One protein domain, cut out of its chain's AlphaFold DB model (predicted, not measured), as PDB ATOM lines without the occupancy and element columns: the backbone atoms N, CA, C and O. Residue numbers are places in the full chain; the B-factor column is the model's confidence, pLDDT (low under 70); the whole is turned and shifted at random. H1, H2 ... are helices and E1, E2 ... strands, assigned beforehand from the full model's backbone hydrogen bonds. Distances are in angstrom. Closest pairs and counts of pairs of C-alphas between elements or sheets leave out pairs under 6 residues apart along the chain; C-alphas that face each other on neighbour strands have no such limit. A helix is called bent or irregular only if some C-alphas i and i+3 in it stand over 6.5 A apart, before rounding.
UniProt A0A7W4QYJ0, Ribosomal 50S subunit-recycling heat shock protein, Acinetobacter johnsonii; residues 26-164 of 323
ATOM      1  N   SER A  26     122.661 172.760 183.976       83.19
ATOM      2  CA  SER A  26     121.494 173.202 183.196       83.19
ATOM      3  C   SER A  26     121.784 173.348 181.700       83.19
ATOM      4  O   SER A  26     120.917 173.062 180.882       83.19
ATOM      5  N   ASP A  27     123.011 173.729 181.339       85.00
ATOM      6  CA  ASP A  27     123.415 173.980 179.953       85.00
ATOM      7  C   ASP A  27     123.626 172.672 179.163       85.00
ATOM      8  O   ASP A  27     123.749 172.690 177.939       85.00
ATOM      9  N   TYR A  28     123.650 171.525 179.853       85.69
ATOM     10  CA  TYR A  28     123.917 170.201 179.288       85.69
ATOM     11  C   TYR A  28     122.695 169.275 179.295       85.69
ATOM     12  O   TYR A  28     122.800 168.145 178.820       85.69
ATOM     13  N   ILE A  29     121.534 169.735 179.778       85.62
ATOM     14  CA  ILE A  29     120.306 168.923 179.850       85.62
ATOM     15  C   ILE A  29     119.919 168.363 178.477       85.62
ATOM     16  O   ILE A  29     119.637 167.173 178.361       85.62
ATOM     17  N   ASP A  30     119.996 169.169 177.417       85.88
ATOM     18  CA  ASP A  30     119.667 168.717 176.058       85.88
ATOM     19  C   ASP A  30     120.622 167.635 175.538       85.88
ATOM     20  O   ASP A  30     120.221 166.759 174.767       85.88
ATOM     21  N   VAL A  31     121.888 167.676 175.964       86.94
ATOM     22  CA  VAL A  31     122.887 166.656 175.617       86.94
ATOM     23  C   VAL A  31     122.623 165.376 176.408       86.94
ATOM     24  O   VAL A  31     122.636 164.292 175.827       86.94
ATOM     25  N   ILE A  32     122.321 165.497 177.706       89.44
ATOM     26  CA  ILE A  32     121.963 164.375 178.586       89.44
ATOM     27  C   ILE A  32     120.711 163.658 178.071       89.44
ATOM     28  O   ILE A  32     120.683 162.431 178.004       89.44
ATOM     29  N   ASN A  33     119.697 164.406 177.640       87.81
ATOM     30  CA  ASN A  33     118.436 163.835 177.171       87.81
ATOM     31  C   ASN A  33     118.578 163.037 175.864       87.81
ATOM     32  O   ASN A  33     117.742 162.183 175.574       87.81
ATOM     33  N   LYS A  34     119.637 163.289 175.087       88.62
ATOM     34  CA  LYS A  34     119.993 162.522 173.881       88.62
ATOM     35  C   LYS A  34     120.987 161.390 174.165       88.62
ATOM     36  O   LYS A  34     121.323 160.636 173.254       88.62
ATOM     37  N   ASN A  35     121.487 161.293 175.395       90.06
ATOM     38  CA  ASN A  35     122.473 160.308 175.805       90.06
ATOM     39  C   ASN A  35     121.810 158.951 176.090       90.06
ATOM     40  O   ASN A  35     120.687 158.895 176.596       90.06
ATOM     41  N   SER A  36     122.501 157.846 175.803       88.25
ATOM     42  CA  SER A  36     121.970 156.496 176.030       88.25
ATOM     43  C   SER A  36     122.998 155.591 176.700       88.25
ATOM     44  O   SER A  36     124.197 155.837 176.630       88.25
ATOM     45  N   ALA A  37     122.543 154.495 177.311       82.88
ATOM     46  CA  ALA A  37     123.448 153.535 177.944       82.88
ATOM     47  C   ALA A  37     124.425 152.868 176.952       82.88
ATOM     48  O   ALA A  37     125.530 152.506 177.345       82.88
ATOM     49  N   LYS A  38     124.034 152.709 175.674       84.06
ATOM     50  CA  LYS A  38     124.866 152.084 174.625       84.06
ATOM     51  C   LYS A  38     125.856 153.057 173.975       84.06
ATOM     52  O   LYS A  38     126.910 152.625 173.528       84.06
ATOM     53  N   ASP A  39     125.516 154.343 173.931       86.06
ATOM     54  CA  ASP A  39     126.352 155.427 173.401       86.06
ATOM     55  C   ASP A  39     126.462 156.520 174.467       86.06
ATOM     56  O   ASP A  39     125.787 157.548 174.398       86.06
ATOM     57  N   CYS A  40     127.237 156.233 175.518       90.62
ATOM     58  CA  CYS A  40     127.313 157.088 176.694       90.62
ATOM     59  C   CYS A  40     128.350 158.206 176.531       90.62
ATOM     60  O   CYS A  40     129.549 157.989 176.704       90.62
ATOM     61  N   LYS A  41     127.879 159.425 176.270       88.12
ATOM     62  CA  LYS A  41     128.698 160.641 176.113       88.12
ATOM     63  C   LYS A  41     128.899 161.406 177.416       88.12
ATOM     64  O   LYS A  41     129.921 162.063 177.586       88.12
ATOM     65  N   ILE A  42     127.924 161.334 178.323       91.69
ATOM     66  CA  ILE A  42     127.975 161.962 179.646       91.69
ATOM     67  C   ILE A  42     127.763 160.889 180.711       91.69
ATOM     68  O   ILE A  42     126.690 160.293 180.822       91.69
ATOM     69  N   ASN A  43     128.788 160.654 181.521       94.50
ATOM     70  CA  ASN A  43     128.690 159.852 182.732       94.50
ATOM     71  C   ASN A  43     128.787 160.733 183.988       94.50
ATOM     72  O   ASN A  43     128.980 161.949 183.926       94.50
ATOM     73  N   SER A  44     128.649 160.105 185.149       95.00
ATOM     74  CA  SER A  44     128.630 160.816 186.432       95.00
ATOM     75  C   SER A  44     129.960 161.523 186.757       95.00
ATOM     76  O   SER A  44     129.931 162.605 187.340       95.00
ATOM     77  N   PHE A  45     131.115 161.000 186.318       95.06
ATOM     78  CA  PHE A  45     132.393 161.723 186.430       95.06
ATOM     79  C   PHE A  45     132.445 162.942 185.506       95.06
ATOM     80  O   PHE A  45     132.986 163.976 185.893       95.06
ATOM     81  N   ASN A  46     131.853 162.870 184.307       93.75
ATOM     82  CA  ASN A  46     131.746 164.044 183.444       93.75
ATOM     83  C   ASN A  46     130.950 165.161 184.132       93.75
ATOM     84  O   ASN A  46     131.411 166.295 184.111       93.75
ATOM     85  N   LEU A  47     129.820 164.860 184.788       91.19
ATOM     86  CA  LEU A  47     129.033 165.877 185.511       91.19
ATOM     87  C   LEU A  47     129.856 166.625 186.569       91.19
ATOM     88  O   LEU A  47     129.766 167.848 186.657       91.19
ATOM     89  N   LEU A  48     130.684 165.901 187.328       92.00
ATOM     90  CA  LEU A  48     131.575 166.479 188.342       92.00
ATOM     91  C   LEU A  48     132.627 167.419 187.729       92.00
ATOM     92  O   LEU A  48     133.012 168.399 188.352       92.00
ATOM     93  N   ASN A  49     133.055 167.172 186.492       88.38
ATOM     94  CA  ASN A  49     133.998 168.051 185.795       88.38
ATOM     95  C   ASN A  49     133.319 169.247 185.104       88.38
ATOM     96  O   ASN A  49     133.983 170.237 184.802       88.38
ATOM     97  N   LEU A  50     132.016 169.154 184.818       87.69
ATOM     98  CA  LEU A  50     131.276 170.172 184.070       87.69
ATOM     99  C   LEU A  50     130.845 171.358 184.937       87.69
ATOM    100  O   LEU A  50     130.873 172.483 184.449       87.69
ATOM    101  N   ASP A  51     130.452 171.126 186.190       88.75
ATOM    102  CA  ASP A  51     129.932 172.172 187.078       88.75
ATOM    103  C   ASP A  51     130.641 172.130 188.447       88.75
ATOM    104  O   ASP A  51     130.380 171.233 189.255       88.75
ATOM    105  N   PRO A  52     131.510 173.115 188.750       89.00
ATOM    106  CA  PRO A  52     132.227 173.170 190.022       89.00
ATOM    107  C   PRO A  52     131.315 173.268 191.248       89.00
ATOM    108  O   PRO A  52     131.694 172.821 192.327       89.00
ATOM    109  N   VAL A  53     130.121 173.861 191.118       91.25
ATOM    110  CA  VAL A  53     129.179 173.960 192.243       91.25
ATOM    111  C   VAL A  53     128.628 172.579 192.563       91.25
ATOM    112  O   VAL A  53     128.638 172.179 193.723       91.25
ATOM    113  N   TYR A  54     128.215 171.829 191.539       94.06
ATOM    114  CA  TYR A  54     127.785 170.443 191.712       94.06
ATOM    115  C   TYR A  54     128.894 169.578 192.311       94.06
ATOM    116  O   TYR A  54     128.643 168.855 193.273       94.06
ATOM    117  N   ALA A  55     130.116 169.688 191.783       94.62
ATOM    118  CA  ALA A  55     131.271 168.932 192.259       94.62
ATOM    119  C   ALA A  55     131.551 169.187 193.743       94.62
ATOM    120  O   ALA A  55     131.635 168.243 194.525       94.62
ATOM    121  N   ASN A  56     131.595 170.461 194.140       95.06
ATOM    122  CA  ASN A  56     131.836 170.852 195.525       95.06
ATOM    123  C   ASN A  56     130.714 170.375 196.455       95.06
ATOM    124  O   ASN A  56     130.993 169.886 197.548       95.06
ATOM    125  N   THR A  57     129.445 170.485 196.039       96.38
ATOM    126  CA  THR A  57     128.319 169.972 196.833       96.38
ATOM    127  C   THR A  57     128.383 168.451 196.966       96.38
ATOM    128  O   THR A  57     128.157 167.930 198.060       96.38
ATOM    129  N   PHE A  58     128.723 167.740 195.888       97.50
ATOM    130  CA  PHE A  58     128.883 166.289 195.901       97.50
ATOM    131  C   PHE A  58     129.991 165.864 196.852       97.50
ATOM    132  O   PHE A  58     129.758 165.043 197.735       97.50
ATOM    133  N   GLU A  59     131.173 166.458 196.713       97.12
ATOM    134  CA  GLU A  59     132.331 166.144 197.541       97.12
ATOM    135  C   GLU A  59     132.084 166.474 199.016       97.12
ATOM    136  O   GLU A  59     132.373 165.651 199.878       97.12
ATOM    137  N   ALA A  60     131.492 167.630 199.329       96.81
ATOM    138  CA  ALA A  60     131.162 167.990 200.707       96.81
ATOM    139  C   ALA A  60     130.139 167.024 201.328       96.81
ATOM    140  O   ALA A  60     130.309 166.587 202.468       96.81
ATOM    141  N   THR A  61     129.100 166.653 200.571       97.50
ATOM    142  CA  THR A  61     128.074 165.711 201.046       97.50
ATOM    143  C   THR A  61     128.677 164.323 201.249       97.50
ATOM    144  O   THR A  61     128.459 163.706 202.289       97.50
ATOM    145  N   LEU A  62     129.497 163.854 200.309       96.81
ATOM    146  CA  LEU A  62     130.164 162.557 200.381       96.81
ATOM    147  C   LEU A  62     131.164 162.490 201.545       96.81
ATOM    148  O   LEU A  62     131.127 161.534 202.316       96.81
ATOM    149  N   ASN A  63     131.979 163.532 201.736       95.81
ATOM    150  CA  ASN A  63     132.953 163.608 202.828       95.81
ATOM    151  C   ASN A  63     132.289 163.522 204.210       95.81
ATOM    152  O   ASN A  63     132.892 163.009 205.152       95.81
ATOM    153  N   SER A  64     131.036 163.976 204.350       94.81
ATOM    154  CA  SER A  64     130.298 163.835 205.614       94.81
ATOM    155  C   SER A  64     129.979 162.375 205.975       94.81
ATOM    156  O   SER A  64     129.697 162.071 207.134       94.81
ATOM    157  N   PHE A  65     130.106 161.449 205.021       94.00
ATOM    158  CA  PHE A  65     130.077 160.011 205.257       94.00
ATOM    159  C   PHE A  65     131.492 159.459 205.425       94.00
ATOM    160  O   PHE A  65     132.109 158.965 204.483       94.00
ATOM    161  N   GLY A  66     132.029 159.564 206.641       88.12
ATOM    162  CA  GLY A  66     133.298 158.920 206.987       88.12
ATOM    163  C   GLY A  66     134.510 159.389 206.179       88.12
ATOM    164  O   GLY A  66     135.458 158.626 206.019       88.12
ATOM    165  N   SER A  67     134.498 160.632 205.684       90.00
ATOM    166  CA  SER A  67     135.554 161.214 204.835       90.00
ATOM    167  C   SER A  67     135.751 160.521 203.479       90.00
ATOM    168  O   SER A  67     136.861 160.543 202.943       90.00
ATOM    169  N   LEU A  68     134.699 159.902 202.932       94.12
ATOM    170  CA  LEU A  68     134.723 159.289 201.603       94.12
ATOM    171  C   LEU A  68     134.876 160.360 200.506       94.12
ATOM    172  O   LEU A  68     134.226 161.405 200.555       94.12
ATOM    173  N   LYS A  69     135.715 160.097 199.499       95.19
ATOM    174  CA  LYS A  69     136.083 161.051 198.437       95.19
ATOM    175  C   LYS A  69     135.677 160.548 197.059       95.19
ATOM    176  O   LYS A  69     135.574 159.351 196.816       95.19
ATOM    177  N   ILE A  70     135.523 161.465 196.102       94.69
ATOM    178  CA  ILE A  70     135.204 161.119 194.702       94.69
ATOM    179  C   ILE A  70     136.249 160.152 194.117       94.69
ATOM    180  O   ILE A  70     135.892 159.190 193.444       94.69
ATOM    181  N   ASN A  71     137.531 160.361 194.431       94.06
ATOM    182  CA  ASN A  71     138.635 159.521 193.949       94.06
ATOM    183  C   ASN A  71     138.687 158.122 194.593       94.06
ATOM    184  O   ASN A  71     139.516 157.297 194.197       94.06
ATOM    185  N   ASP A  72     137.812 157.831 195.559       95.00
ATOM    186  CA  ASP A  72     137.632 156.477 196.082       95.00
ATOM    187  C   ASP A  72     136.787 155.610 195.139       95.00
ATOM    188  O   ASP A  72     136.755 154.394 195.311       95.00
ATOM    189  N   PHE A  73     136.147 156.196 194.122       96.56
ATOM    190  CA  PHE A  73     135.358 155.499 193.107       96.56
ATOM    191  C   PHE A  73     136.145 155.347 191.804       96.56
ATOM    192  O   PHE A  73     136.909 156.226 191.411       96.56
ATOM    193  N   ASP A  74     135.953 154.225 191.117       94.44
ATOM    194  CA  ASP A  74     136.656 153.888 189.870       94.44
ATOM    195  C   ASP A  74     135.716 153.771 188.663       94.44
ATOM    196  O   ASP A  74     136.173 153.786 187.515       94.44
ATOM    197  N   LYS A  75     134.400 153.713 188.894       95.81
ATOM    198  CA  LYS A  75     133.389 153.670 187.842       95.81
ATOM    199  C   LYS A  75     132.247 154.645 188.101       95.81
ATOM    200  O   LYS A  75     131.891 154.963 189.233       95.81
ATOM    201  N   ALA A  76     131.638 155.070 187.000       95.50
ATOM    202  CA  ALA A  76     130.483 155.950 186.969       95.50
ATOM    203  C   ALA A  76     129.373 155.338 186.112       95.50
ATOM    204  O   ALA A  76     129.636 154.639 185.131       95.50
ATOM    205  N   GLY A  77     128.123 155.607 186.478       94.56
ATOM    206  CA  GLY A  77     126.971 155.317 185.631       94.56
ATOM    207  C   GLY A  77     126.804 156.358 184.534       94.56
ATOM    208  O   GLY A  77     127.204 157.520 184.693       94.56
ATOM    209  N   CYS A  78     126.196 155.923 183.432       95.25
ATOM    210  CA  CYS A  78     125.772 156.817 182.369       95.25
ATOM    211  C   CYS A  78     124.614 157.701 182.837       95.25
ATOM    212  O   CYS A  78     123.732 157.222 183.546       95.25
ATOM    213  N   VAL A  79     124.610 158.966 182.421       94.81
ATOM    214  CA  VAL A  79     123.544 159.920 182.740       94.81
ATOM    215  C   VAL A  79     122.702 160.115 181.487       94.81
ATOM    216  O   VAL A  79     123.194 160.616 180.478       94.81
ATOM    217  N   THR A  80     121.448 159.687 181.541       94.12
ATOM    218  CA  THR A  80     120.507 159.682 180.410       94.12
ATOM    219  C   THR A  80     119.298 160.570 180.702       94.12
ATOM    220  O   THR A  80     119.213 161.170 181.773       94.12
ATOM    221  N   SER A  81     118.325 160.611 179.791       92.06
ATOM    222  CA  SER A  81     117.035 161.276 180.024       92.06
ATOM    223  C   SER A  81     116.276 160.754 181.250       92.06
ATOM    224  O   SER A  81     115.497 161.490 181.844       92.06
ATOM    225  N   LEU A  82     116.510 159.507 181.679       93.75
ATOM    226  CA  LEU A  82     115.911 158.990 182.915       93.75
ATOM    227  C   LEU A  82     116.427 159.726 184.152       93.75
ATOM    228  O   LEU A  82     115.731 159.780 185.161       93.75
ATOM    229  N   ASN A  83     117.628 160.300 184.063       95.50
ATOM    230  CA  ASN A  83     118.331 160.916 185.175       95.50
ATOM    231  C   ASN A  83     118.035 162.410 185.352       95.50
ATOM    232  O   ASN A  83     118.606 163.020 186.257       95.50
ATOM    233  N   THR A  84     117.174 162.988 184.516       92.50
ATOM    234  CA  THR A  84     116.794 164.405 184.513       92.50
ATOM    235  C   THR A  84     115.287 164.526 184.731       92.50
ATOM    236  O   THR A  84     114.483 164.279 183.837       92.50
ATOM    237  N   GLN A  85     114.865 164.901 185.941       88.94
ATOM    238  CA  GLN A  85     113.439 164.965 186.289       88.94
ATOM    239  C   GLN A  85     113.146 166.159 187.183       88.94
ATOM    240  O   GLN A  85     113.804 166.328 188.201       88.94
ATOM    241  N   ASN A  86     112.143 166.975 186.839       86.25
ATOM    242  CA  ASN A  86     111.676 168.092 187.673       86.25
ATOM    243  C   ASN A  86     112.819 168.968 188.220       86.25
ATOM    244  O   ASN A  86     112.841 169.294 189.403       86.25
ATOM    245  N   ASN A  87     113.783 169.319 187.356       91.94
ATOM    246  CA  ASN A  87     114.962 170.122 187.706       91.94
ATOM    247  C   ASN A  87     115.936 169.454 188.708       91.94
ATOM    248  O   ASN A  87     116.842 170.097 189.235       91.94
ATOM    249  N   ILE A  88     115.786 168.150 188.933       96.88
ATOM    250  CA  ILE A  88     116.707 167.302 189.683       96.88
ATOM    251  C   ILE A  88     117.522 166.466 188.699       96.88
ATOM    252  O   ILE A  88     116.985 165.872 187.759       96.88
ATOM    253  N   ILE A  89     118.827 166.404 188.943       96.88
ATOM    254  CA  ILE A  89     119.744 165.512 188.240       96.88
ATOM    255  C   ILE A  89     120.152 164.395 189.178       96.88
ATOM    256  O   ILE A  89     120.522 164.639 190.326       96.88
ATOM    257  N   THR A  90     120.114 163.175 188.664       98.00
ATOM    258  CA  THR A  90     120.578 161.994 189.381       98.00
ATOM    259  C   THR A  90     121.820 161.405 188.732       98.00
ATOM    260  O   THR A  90     122.029 161.532 187.527       98.00
ATOM    261  N   SER A  91     122.682 160.781 189.526       97.31
ATOM    262  CA  SER A  91     123.912 160.175 189.013       97.31
ATOM    263  C   SER A  91     124.355 159.012 189.899       97.31
ATOM    264  O   SER A  91     123.811 158.824 190.987       97.31
ATOM    265  N   THR A  92     125.321 158.212 189.446       97.81
ATOM    266  CA  THR A  92     125.855 157.114 190.257       97.81
ATOM    267  C   THR A  92     127.354 156.911 190.075       97.81
ATOM    268  O   THR A  92     127.872 156.943 188.957       97.81
ATOM    269  N   LEU A  93     128.041 156.662 191.189       97.62
ATOM    270  CA  LEU A  93     129.438 156.239 191.258       97.62
ATOM    271  C   LEU A  93     129.516 154.900 191.984       97.62
ATOM    272  O   LEU A  93     128.733 154.639 192.895       97.62
ATOM    273  N   TYR A  94     130.449 154.037 191.607       96.19
ATOM    274  CA  TYR A  94     130.627 152.752 192.277       96.19
ATOM    275  C   TYR A  94     132.082 152.299 192.243       96.19
ATOM    276  O   TYR A  94     132.873 152.751 191.415       96.19
ATOM    277  N   GLN A  95     132.417 151.448 193.207       96.00
ATOM    278  CA  GLN A  95     133.721 150.825 193.350       96.00
ATOM    279  C   GLN A  95     133.684 149.407 192.776       96.00
ATOM    280  O   GLN A  95     132.829 148.608 193.162       96.00
ATOM    281  N   VAL A  96     134.613 149.098 191.877       91.44
ATOM    282  CA  VAL A  96     134.842 147.747 191.345       91.44
ATOM    283  C   VAL A  96     136.141 147.186 191.907       91.44
ATOM    284  O   VAL A  96     136.133 146.136 192.541       91.44
ATOM    285  N   ASP A  97     137.234 147.926 191.748       89.56
ATOM    286  CA  ASP A  97     138.574 147.520 192.173       89.56
ATOM    287  C   ASP A  97     138.951 148.160 193.516       89.56
ATOM    288  O   ASP A  97     139.719 147.600 194.303       89.56
ATOM    289  N   ARG A  98     138.397 149.342 193.811       88.00
ATOM    290  CA  ARG A  98     138.674 150.088 195.045       88.00
ATOM    291  C   ARG A  98     137.855 149.573 196.225       88.00
ATOM    292  O   ARG A  98     136.730 149.106 196.069       88.00
ATOM    293  N   ARG A  99     138.412 149.704 197.430       87.81
ATOM    294  CA  ARG A  99     137.705 149.466 198.695       87.81
ATOM    295  C   ARG A  99     138.015 150.575 199.676       87.81
ATOM    296  O   ARG A  99     139.157 151.023 199.761       87.81
ATOM    297  N   VAL A 100     137.019 150.941 200.470       83.38
ATOM    298  CA  VAL A 100     137.196 151.832 201.618       83.38
ATOM    299  C   VAL A 100     136.716 151.092 202.856       83.38
ATOM    300  O   VAL A 100     135.591 150.602 202.904       83.38
ATOM    301  N   ILE A 101     137.615 150.941 203.832       81.06
ATOM    302  CA  ILE A 101     137.351 150.246 205.106       81.06
ATOM    303  C   ILE A 101     136.861 148.801 204.865       81.06
ATOM    304  O   ILE A 101     136.042 148.254 205.585       81.06
ATOM    305  N   GLY A 102     137.358 148.160 203.803       82.50
ATOM    306  CA  GLY A 102     136.994 146.785 203.445       82.50
ATOM    307  C   GLY A 102     135.679 146.628 202.671       82.50
ATOM    308  O   GLY A 102     135.388 145.516 202.235       82.50
ATOM    309  N   HIS A 103     134.928 147.705 202.421       86.69
ATOM    310  CA  HIS A 103     133.678 147.664 201.656       86.69
ATOM    311  C   HIS A 103     133.859 148.178 200.224       86.69
ATOM    312  O   HIS A 103     134.690 149.050 199.963       86.69
ATOM    313  N   HIS A 104     133.041 147.644 199.312       92.62
ATOM    314  CA  HIS A 104     132.760 148.250 198.014       92.62
ATOM    315  C   HIS A 104     131.482 149.076 198.127       92.62
ATOM    316  O   HIS A 104     130.415 148.540 198.431       92.62
ATOM    317  N   PHE A 105     131.597 150.372 197.882       95.56
ATOM    318  CA  PHE A 105     130.497 151.313 197.934       95.56
ATOM    319  C   PHE A 105     129.913 151.585 196.558       95.56
ATOM    320  O   PHE A 105     130.613 151.682 195.546       95.56
ATOM    321  N   LYS A 106     128.600 151.783 196.559       97.00
ATOM    322  CA  LYS A 106     127.830 152.327 195.445       97.00
ATOM    323  C   LYS A 106     127.142 153.580 195.955       97.00
ATOM    324  O   LYS A 106     126.553 153.559 197.030       97.00
ATOM    325  N   VAL A 107     127.225 154.662 195.205       98.06
ATOM    326  CA  VAL A 107     126.631 155.948 195.556       98.06
ATOM    327  C   VAL A 107     125.668 156.338 194.460       98.06
ATOM    328  O   VAL A 107     126.025 156.336 193.284       98.06
ATOM    329  N   PHE A 108     124.458 156.693 194.859       98.50
ATOM    330  CA  PHE A 108     123.445 157.284 194.001       98.50
ATOM    331  C   PHE A 108     123.160 158.686 194.515       98.50
ATOM    332  O   PHE A 108     122.886 158.860 195.702       98.50
ATOM    333  N   SER A 109     123.250 159.686 193.647       98.31
ATOM    334  CA  SER A 109     122.997 161.079 194.008       98.31
ATOM    335  C   SER A 109     121.731 161.606 193.358       98.31
ATOM    336  O   SER A 109     121.396 161.215 192.241       98.31
ATOM    337  N   ALA A 110     121.053 162.516 194.052       98.38
ATOM    338  CA  ALA A 110     120.049 163.414 193.498       98.38
ATOM    339  C   ALA A 110     120.398 164.845 193.895       98.38
ATOM    340  O   ALA A 110     120.645 165.119 195.069       98.38
ATOM    341  N   TYR A 111     120.408 165.744 192.918       97.94
ATOM    342  CA  TYR A 111     120.783 167.141 193.078       97.94
ATOM    343  C   TYR A 111     119.730 168.056 192.472       97.94
ATOM    344  O   TYR A 111     119.471 167.983 191.271       97.94
ATOM    345  N   ASP A 112     119.148 168.924 193.291       97.06
ATOM    346  CA  ASP A 112     118.191 169.931 192.836       97.06
ATOM    347  C   ASP A 112     118.946 171.139 192.264       97.06
ATOM    348  O   ASP A 112     119.682 171.838 192.967       97.06
ATOM    349  N   LEU A 113     118.770 171.408 190.967       92.94
ATOM    350  CA  LEU A 113     119.462 172.505 190.292       92.94
ATOM    351  C   LEU A 113     119.010 173.887 190.781       92.94
ATOM    352  O   LEU A 113     119.765 174.846 190.601       92.94
ATOM    353  N   SER A 114     117.824 174.012 191.381       92.62
ATOM    354  CA  SER A 114     117.287 175.270 191.910       92.62
ATOM    355  C   SER A 114     117.776 175.521 193.326       92.62
ATOM    356  O   SER A 114     118.345 176.579 193.589       92.62
ATOM    357  N   THR A 115     117.587 174.556 194.231       95.06
ATOM    358  CA  THR A 115     117.939 174.746 195.652       95.06
ATOM    359  C   THR A 115     119.398 174.437 195.955       95.06
ATOM    360  O   THR A 115     119.892 174.835 197.008       95.06
ATOM    361  N   LYS A 116     120.102 173.763 195.034       94.00
ATOM    362  CA  LYS A 116     121.481 173.281 195.211       94.00
ATOM    363  C   LYS A 116     121.618 172.252 196.339       94.00
ATOM    364  O   LYS A 116     122.731 171.958 196.768       94.00
ATOM    365  N   GLU A 117     120.504 171.693 196.807       96.75
ATOM    366  CA  GLU A 117     120.495 170.611 197.785       96.75
ATOM    367  C   GLU A 117     120.834 169.274 197.122       96.75
ATOM    368  O   GLU A 117     120.471 169.019 195.972       96.75
ATOM    369  N   MET A 118     121.498 168.399 197.877       98.06
ATOM    370  CA  MET A 118     121.879 167.068 197.422       98.06
ATOM    371  C   MET A 118     121.488 165.998 198.433       98.06
ATOM    372  O   MET A 118     121.622 166.202 199.640       98.06
ATOM    373  N   LEU A 119     121.062 164.847 197.923       98.50
ATOM    374  CA  LEU A 119     120.944 163.595 198.657       98.50
ATOM    375  C   LEU A 119     121.892 162.572 198.041       98.50
ATOM    376  O   LEU A 119     121.865 162.368 196.827       98.50
ATOM    377  N   LEU A 120     122.675 161.898 198.876       98.62
ATOM    378  CA  LEU A 120     123.420 160.698 198.524       98.62
ATOM    379  C   LEU A 120     122.793 159.490 199.223       98.62
ATOM    380  O   LEU A 120     122.573 159.508 200.436       98.62
ATOM    381  N   VAL A 121     122.539 158.436 198.456       98.44
ATOM    382  CA  VAL A 121     122.247 157.091 198.953       98.44
ATOM    383  C   VAL A 121     123.488 156.253 198.717       98.44
ATOM    384  O   VAL A 121     123.859 155.978 197.575       98.44
ATOM    385  N   ILE A 122     124.145 155.882 199.806       97.75
ATOM    386  CA  ILE A 122     125.359 155.075 199.802       97.75
ATOM    387  C   ILE A 122     124.959 153.654 200.181       97.75
ATOM    388  O   ILE A 122     124.258 153.462 201.170       97.75
ATOM    389  N   ILE A 123     125.376 152.667 199.398       96.44
ATOM    390  CA  ILE A 123     125.106 151.248 199.633       96.44
ATOM    391  C   ILE A 123     126.441 150.530 199.815       96.44
ATOM    392  O   ILE A 123     127.322 150.658 198.960       96.44
ATOM    393  N   ASP A 124     126.601 149.809 200.925       93.00
ATOM    394  CA  ASP A 124     127.813 149.034 201.213       93.00
ATOM    395  C   ASP A 124     127.802 147.641 200.549       93.00
ATOM    396  O   ASP A 124     126.826 147.211 199.928       93.00
ATOM    397  N   GLY A 125     128.900 146.898 200.715       87.12
ATOM    398  CA  GLY A 125     129.026 145.525 200.211       87.12
ATOM    399  C   GLY A 125     128.031 144.515 200.809       87.12
ATOM    400  O   GLY A 125     127.872 143.437 200.244       87.12
ATOM    401  N   ASN A 126     127.345 144.858 201.904       86.69
ATOM    402  CA  ASN A 126     126.321 144.038 202.555       86.69
ATOM    403  C   ASN A 126     124.893 144.515 202.230       86.69
ATOM    404  O   ASN A 126     123.943 144.097 202.893       86.69
ATOM    405  N   ASN A 127     124.728 145.391 201.231       89.75
ATOM    406  CA  ASN A 127     123.457 146.003 200.836       89.75
ATOM    407  C   ASN A 127     122.785 146.860 201.926       89.75
ATOM    408  O   ASN A 127     121.584 147.128 201.855       89.75
ATOM    409  N   LYS A 128     123.537 147.334 202.924       92.56
ATOM    410  CA  LYS A 128     123.046 148.349 203.859       92.56
ATOM    411  C   LYS A 128     123.060 149.709 203.178       92.56
ATOM    412  O   LYS A 128     124.017 150.051 202.491       92.56
ATOM    413  N   SER A 129     121.999 150.482 203.392       96.00
ATOM    414  CA  SER A 129     121.839 151.817 202.813       96.00
ATOM    415  C   SER A 129     122.082 152.908 203.846       96.00
ATOM    416  O   SER A 129     121.622 152.797 204.981       96.00
ATOM    417  N   TYR A 130     122.721 153.993 203.427       96.75
ATOM    418  CA  TYR A 130     123.040 155.158 204.245       96.75
ATOM    419  C   TYR A 130     122.624 156.421 203.488       96.75
ATOM    420  O   TYR A 130     122.965 156.581 202.316       96.75
ATOM    421  N   LEU A 131     121.862 157.304 204.137       97.94
ATOM    422  CA  LEU A 131     121.341 158.530 203.522       97.94
ATOM    423  C   LEU A 131     122.060 159.758 204.069       97.94
ATOM    424  O   LEU A 131     121.998 160.033 205.270       97.94
ATOM    425  N   VAL A 132     122.672 160.530 203.172       97.62
ATOM    426  CA  VAL A 132     123.564 161.644 203.512       97.62
ATOM    427  C   VAL A 132     123.157 162.891 202.725       97.62
ATOM    428  O   VAL A 132     122.972 162.822 201.514       97.62
ATOM    429  N   GLY A 133     122.985 164.028 203.404       97.06
ATOM    430  CA  GLY A 133     122.467 165.269 202.807       97.06
ATOM    431  C   GLY A 133     120.963 165.496 203.031       97.06
ATOM    432  O   GLY A 133     120.397 165.048 204.031       97.06
ATOM    433  N   SER A 134     120.313 166.230 202.121       96.94
ATOM    434  CA  SER A 134     118.909 166.658 202.231       96.94
ATOM    435  C   SER A 134     117.945 165.496 201.977       96.94
ATOM    436  O   SER A 134     117.851 164.967 200.876       96.94
ATOM    437  N   LYS A 135     117.181 165.090 202.996       95.94
ATOM    438  CA  LYS A 135     116.286 163.916 202.936       95.94
ATOM    439  C   LYS A 135     114.883 164.236 202.392       95.94
ATOM    440  O   LYS A 135     113.935 163.525 202.729       95.94
ATOM    441  N   ARG A 136     114.742 165.296 201.585       96.31
ATOM    442  CA  ARG A 136     113.465 165.710 200.980       96.31
ATOM    443  C   ARG A 136     112.903 164.613 200.076       96.31
ATOM    444  O   ARG A 136     113.640 163.982 199.319       96.31
ATOM    445  N   ASP A 137     111.585 164.441 200.104       96.94
ATOM    446  CA  ASP A 137     110.926 163.383 199.331       96.94
ATOM    447  C   ASP A 137     111.061 163.582 197.819       96.94
ATOM    448  O   ASP A 137     111.166 162.604 197.089       96.94
ATOM    449  N   SER A 138     111.172 164.823 197.333       96.94
ATOM    450  CA  SER A 138     111.441 165.095 195.913       96.94
ATOM    451  C   SER A 138     112.745 164.452 195.424       96.94
ATOM    452  O   SER A 138     112.767 163.875 194.339       96.94
ATOM    453  N   LEU A 139     113.809 164.490 196.233       98.06
ATOM    454  CA  LEU A 139     115.108 163.892 195.902       98.06
ATOM    455  C   LEU A 139     115.055 162.361 195.968       98.06
ATOM    456  O   LEU A 139     115.582 161.688 195.084       98.06
ATOM    457  N   LYS A 140     114.372 161.802 196.976       97.88
ATOM    458  CA  LYS A 140     114.141 160.351 197.091       97.88
ATOM    459  C   LYS A 140     113.334 159.814 195.909       97.88
ATOM    460  O   LYS A 140     113.726 158.822 195.304       97.88
ATOM    461  N   ASN A 141     112.253 160.502 195.548       97.38
ATOM    462  CA  ASN A 141     111.385 160.119 194.439       97.38
ATOM    463  C   ASN A 141     112.133 160.173 193.102       97.38
ATOM    464  O   ASN A 141     111.989 159.255 192.298       97.38
ATOM    465  N   ALA A 142     112.974 161.192 192.889       97.75
ATOM    466  CA  ALA A 142     113.829 161.268 191.707       97.75
ATOM    467  C   ALA A 142     114.806 160.081 191.634       97.75
ATOM    468  O   ALA A 142     114.928 159.466 190.580       97.75
ATOM    469  N   LEU A 143     115.451 159.699 192.745       97.94
ATOM    470  CA  LEU A 143     116.313 158.507 192.790       97.94
ATOM    471  C   LEU A 143     115.547 157.227 192.432       97.94
ATOM    472  O   LEU A 143     115.995 156.468 191.574       97.94
ATOM    473  N   SER A 144     114.380 157.008 193.047       97.06
ATOM    474  CA  SER A 144     113.530 155.848 192.755       97.06
ATOM    475  C   SER A 144     113.092 155.793 191.297       97.06
ATOM    476  O   SER A 144     113.133 154.725 190.694       97.06
ATOM    477  N   ALA A 145     112.696 156.924 190.716       96.00
ATOM    478  CA  ALA A 145     112.267 156.975 189.325       96.00
ATOM    479  C   ALA A 145     113.435 156.698 188.364       96.00
ATOM    480  O   ALA A 145     113.309 155.850 187.480       96.00
ATOM    481  N   SER A 146     114.581 157.353 188.576       96.50
ATOM    482  CA  SER A 146     115.771 157.226 187.724       96.50
ATOM    483  C   SER A 146     116.407 155.837 187.751       96.50
ATOM    484  O   SER A 146     116.962 155.402 186.743       96.50
ATOM    485  N   PHE A 147     116.356 155.147 188.895       96.31
ATOM    486  CA  PHE A 147     117.088 153.896 189.125       96.31
ATOM    487  C   PHE A 147     116.185 152.697 189.443       96.31
ATOM    488  O   PHE A 147     116.674 151.666 189.895       96.31
ATOM    489  N   SER A 148     114.881 152.787 189.169       91.38
ATOM    490  CA  SER A 148     113.915 151.691 189.384       91.38
ATOM    491  C   SER A 148     114.318 150.369 188.713       91.38
ATOM    492  O   SER A 148     114.084 149.294 189.265       91.38
ATOM    493  N   ALA A 149     114.954 150.445 187.543       89.69
ATOM    494  CA  ALA A 149     115.441 149.289 186.789       89.69
ATOM    495  C   ALA A 149     116.904 148.906 187.097       89.69
ATOM    496  O   ALA A 149     117.405 147.938 186.531       89.69
ATOM    497  N   ASP A 150     117.611 149.649 187.957       91.25
ATOM    498  CA  ASP A 150     119.003 149.356 188.309       91.25
ATOM    499  C   ASP A 150     119.052 148.357 189.472       91.25
ATOM    500  O   ASP A 150     118.723 148.695 190.610       91.25
ATOM    501  N   GLU A 151     119.498 147.125 189.208       91.50
ATOM    502  CA  GLU A 151     119.622 146.057 190.218       91.50
ATOM    503  C   GLU A 151     120.432 146.492 191.447       91.50
ATOM    504  O   GLU A 151     120.181 146.055 192.570       91.50
ATOM    505  N   ARG A 152     121.395 147.399 191.260       89.94
ATOM    506  CA  ARG A 152     122.240 147.907 192.344       89.94
ATOM    507  C   ARG A 152     121.496 148.864 193.269       89.94
ATOM    508  O   ARG A 152     121.949 149.052 194.393       89.94
ATOM    509  N   PHE A 153     120.420 149.482 192.788       95.19
ATOM    510  CA  PHE A 153     119.579 150.405 193.544       95.19
ATOM    511  C   PHE A 153     118.351 149.716 194.149       95.19
ATOM    512  O   PHE A 153     117.788 150.223 195.111       95.19
ATOM    513  N   GLN A 154     117.947 148.544 193.652       92.50
ATOM    514  CA  GLN A 154     116.770 147.824 194.165       92.50
ATOM    515  C   GLN A 154     116.855 147.478 195.662       92.50
ATOM    516  O   GLN A 154     115.828 147.335 196.319       92.50
ATOM    517  N   THR A 155     118.063 147.380 196.224       88.75
ATOM    518  CA  THR A 155     118.288 147.148 197.660       88.75
ATOM    519  C   THR A 155     118.294 148.431 198.500       88.75
ATOM    520  O   THR A 155     118.437 148.363 199.723       88.75
ATOM    521  N   ALA A 156     118.138 149.604 197.878       93.44
ATOM    522  CA  ALA A 156     118.195 150.891 198.553       93.44
ATOM    523  C   ALA A 156     117.027 151.081 199.536       93.44
ATOM    524  O   ALA A 156     115.855 151.072 199.159       93.44
ATOM    525  N   GLN A 157     117.345 151.358 200.800       95.12
ATOM    526  CA  GLN A 157     116.371 151.716 201.832       95.12
ATOM    527  C   GLN A 157     116.357 153.235 202.041       95.12
ATOM    528  O   GLN A 157     117.158 153.787 202.796       95.12
ATOM    529  N   LEU A 158     115.420 153.929 201.384       95.56
ATOM    530  CA  LEU A 158     115.304 155.401 201.405       95.56
ATOM    531  C   LEU A 158     114.758 155.989 202.722       95.56
ATOM    532  O   LEU A 158     114.623 157.207 202.866       95.56
ATOM    533  N   ASN A 159     114.452 155.130 203.688       94.38
ATOM    534  CA  ASN A 159     114.096 155.465 205.064       94.38
ATOM    535  C   ASN A 159     115.185 155.056 206.074       94.38
ATOM    536  O   ASN A 159     114.943 155.146 207.276       94.38
ATOM    537  N   SER A 160     116.362 154.615 205.614       94.06
ATOM    538  CA  SER A 160     117.440 154.186 206.506       94.06
ATOM    539  C   SER A 160     117.889 155.305 207.450       94.06
ATOM    540  O   SER A 160     118.095 156.459 207.051       94.06
ATOM    541  N   LEU A 161     118.061 154.926 208.717       93.94
ATOM    542  CA  LEU A 161     118.635 155.756 209.776       93.94
ATOM    543  C   LEU A 161     120.105 155.420 210.048       93.94
ATOM    544  O   LEU A 161     120.706 156.042 210.920       93.94
ATOM    545  N   LEU A 162     120.671 154.456 209.314       93.25
ATOM    546  CA  LEU A 162     122.060 154.052 209.483       93.25
ATOM    547  C   LEU A 162     123.001 155.201 209.127       93.25
ATOM    548  O   LEU A 162     122.779 155.973 208.187       93.25
ATOM    549  N   THR A 163     124.094 155.264 209.869       92.12
ATOM    550  CA  THR A 163     125.164 156.243 209.722       92.12
ATOM    551  C   THR A 163     126.499 155.530 209.531       92.12
ATOM    552  O   THR A 163     126.589 154.306 209.590       92.12
ATOM    553  N   PHE A 164     127.566 156.291 209.300       89.00
ATOM    554  CA  PHE A 164     128.897 155.718 209.109       89.00
ATOM    555  C   PHE A 164     129.373 154.863 210.302       89.00
ATOM    556  O   PHE A 164     130.102 153.897 210.093       89.00
TER     557      PHE A 164
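What this domain is: This is residues 26 to 164 of the 323 residues of the protein "Ribosomal 50S subunit-recycling heat shock protein" of Acinetobacter johnsonii (UniProt A0A7W4QYJ0). A twisted sheet of four strands, E1 to E4 in a row, lies between helices: H2 and H3 on one face, H4 on the other, making three layers. Small H1 lies off to one end, apart from the sheet. The printed part has 139 residues, with four named helices and four named strands in the order H1 H2 H3 E1 E2 E3 E4 H4, and the sheet, E1 E2 E3 E4, is antiparallel throughout. The class is mixed, with under half of the residues in named elements; the whole is compact, radius of gyration of the C-alphas 13.7 A, spanning 38 by 31 by 29 A.

Where its parts are: Find C-alpha 26 at (121.494, 173.202, 183.196), where H1, residues 26 to 33, begins; it is irregular, with C-alphas 27 and 30 7.5 A apart. Then come H2, 44 to 50, and H3, 52 to 63, 16.0 A long. Next read E1, 88 to 94, 20.3 A; E2, 106 to 112, 20.2 A; E3, 118 to 123, 16.3 A; and E4, 129 to 133. H4, 137 to 147, 15.2 A, ends at (117.088, 153.896, 189.125).

How they stand to each other: E1 to E4 form a meander, each strand the antiparallel neighbour of the one before; look for N 91 and O 109, 3.0 A, N 108 and O 121, 2.9 A, and N 120 and O 132, 2.8 A. H3 runs slantwise to the strands, at 44 degrees to E3 on the local plane, and its height over the sheet is 9.7 A; the closest C-alphas of H3 and E3 are those of Thr 57 and Met 118, 7.1 A apart. H2, over none of the strands, touches H3 only at the corner. H4 is on the opposite face, its closest C-alphas to E2 being Leu 139 and Ala 110, 5.5 A. Every O i to N i+4 pair is within hydrogen-bond range in H2, H3 and H4, and 2 of 4 in H1.

The domain as a whole: The C-alphas farthest apart, Asp 30 and Gly 102, are 39.1 A apart. The links H3 to E1 and E1 to E2 are long. The printed part has no cut, and no printed residue is under 70 in pLDDT.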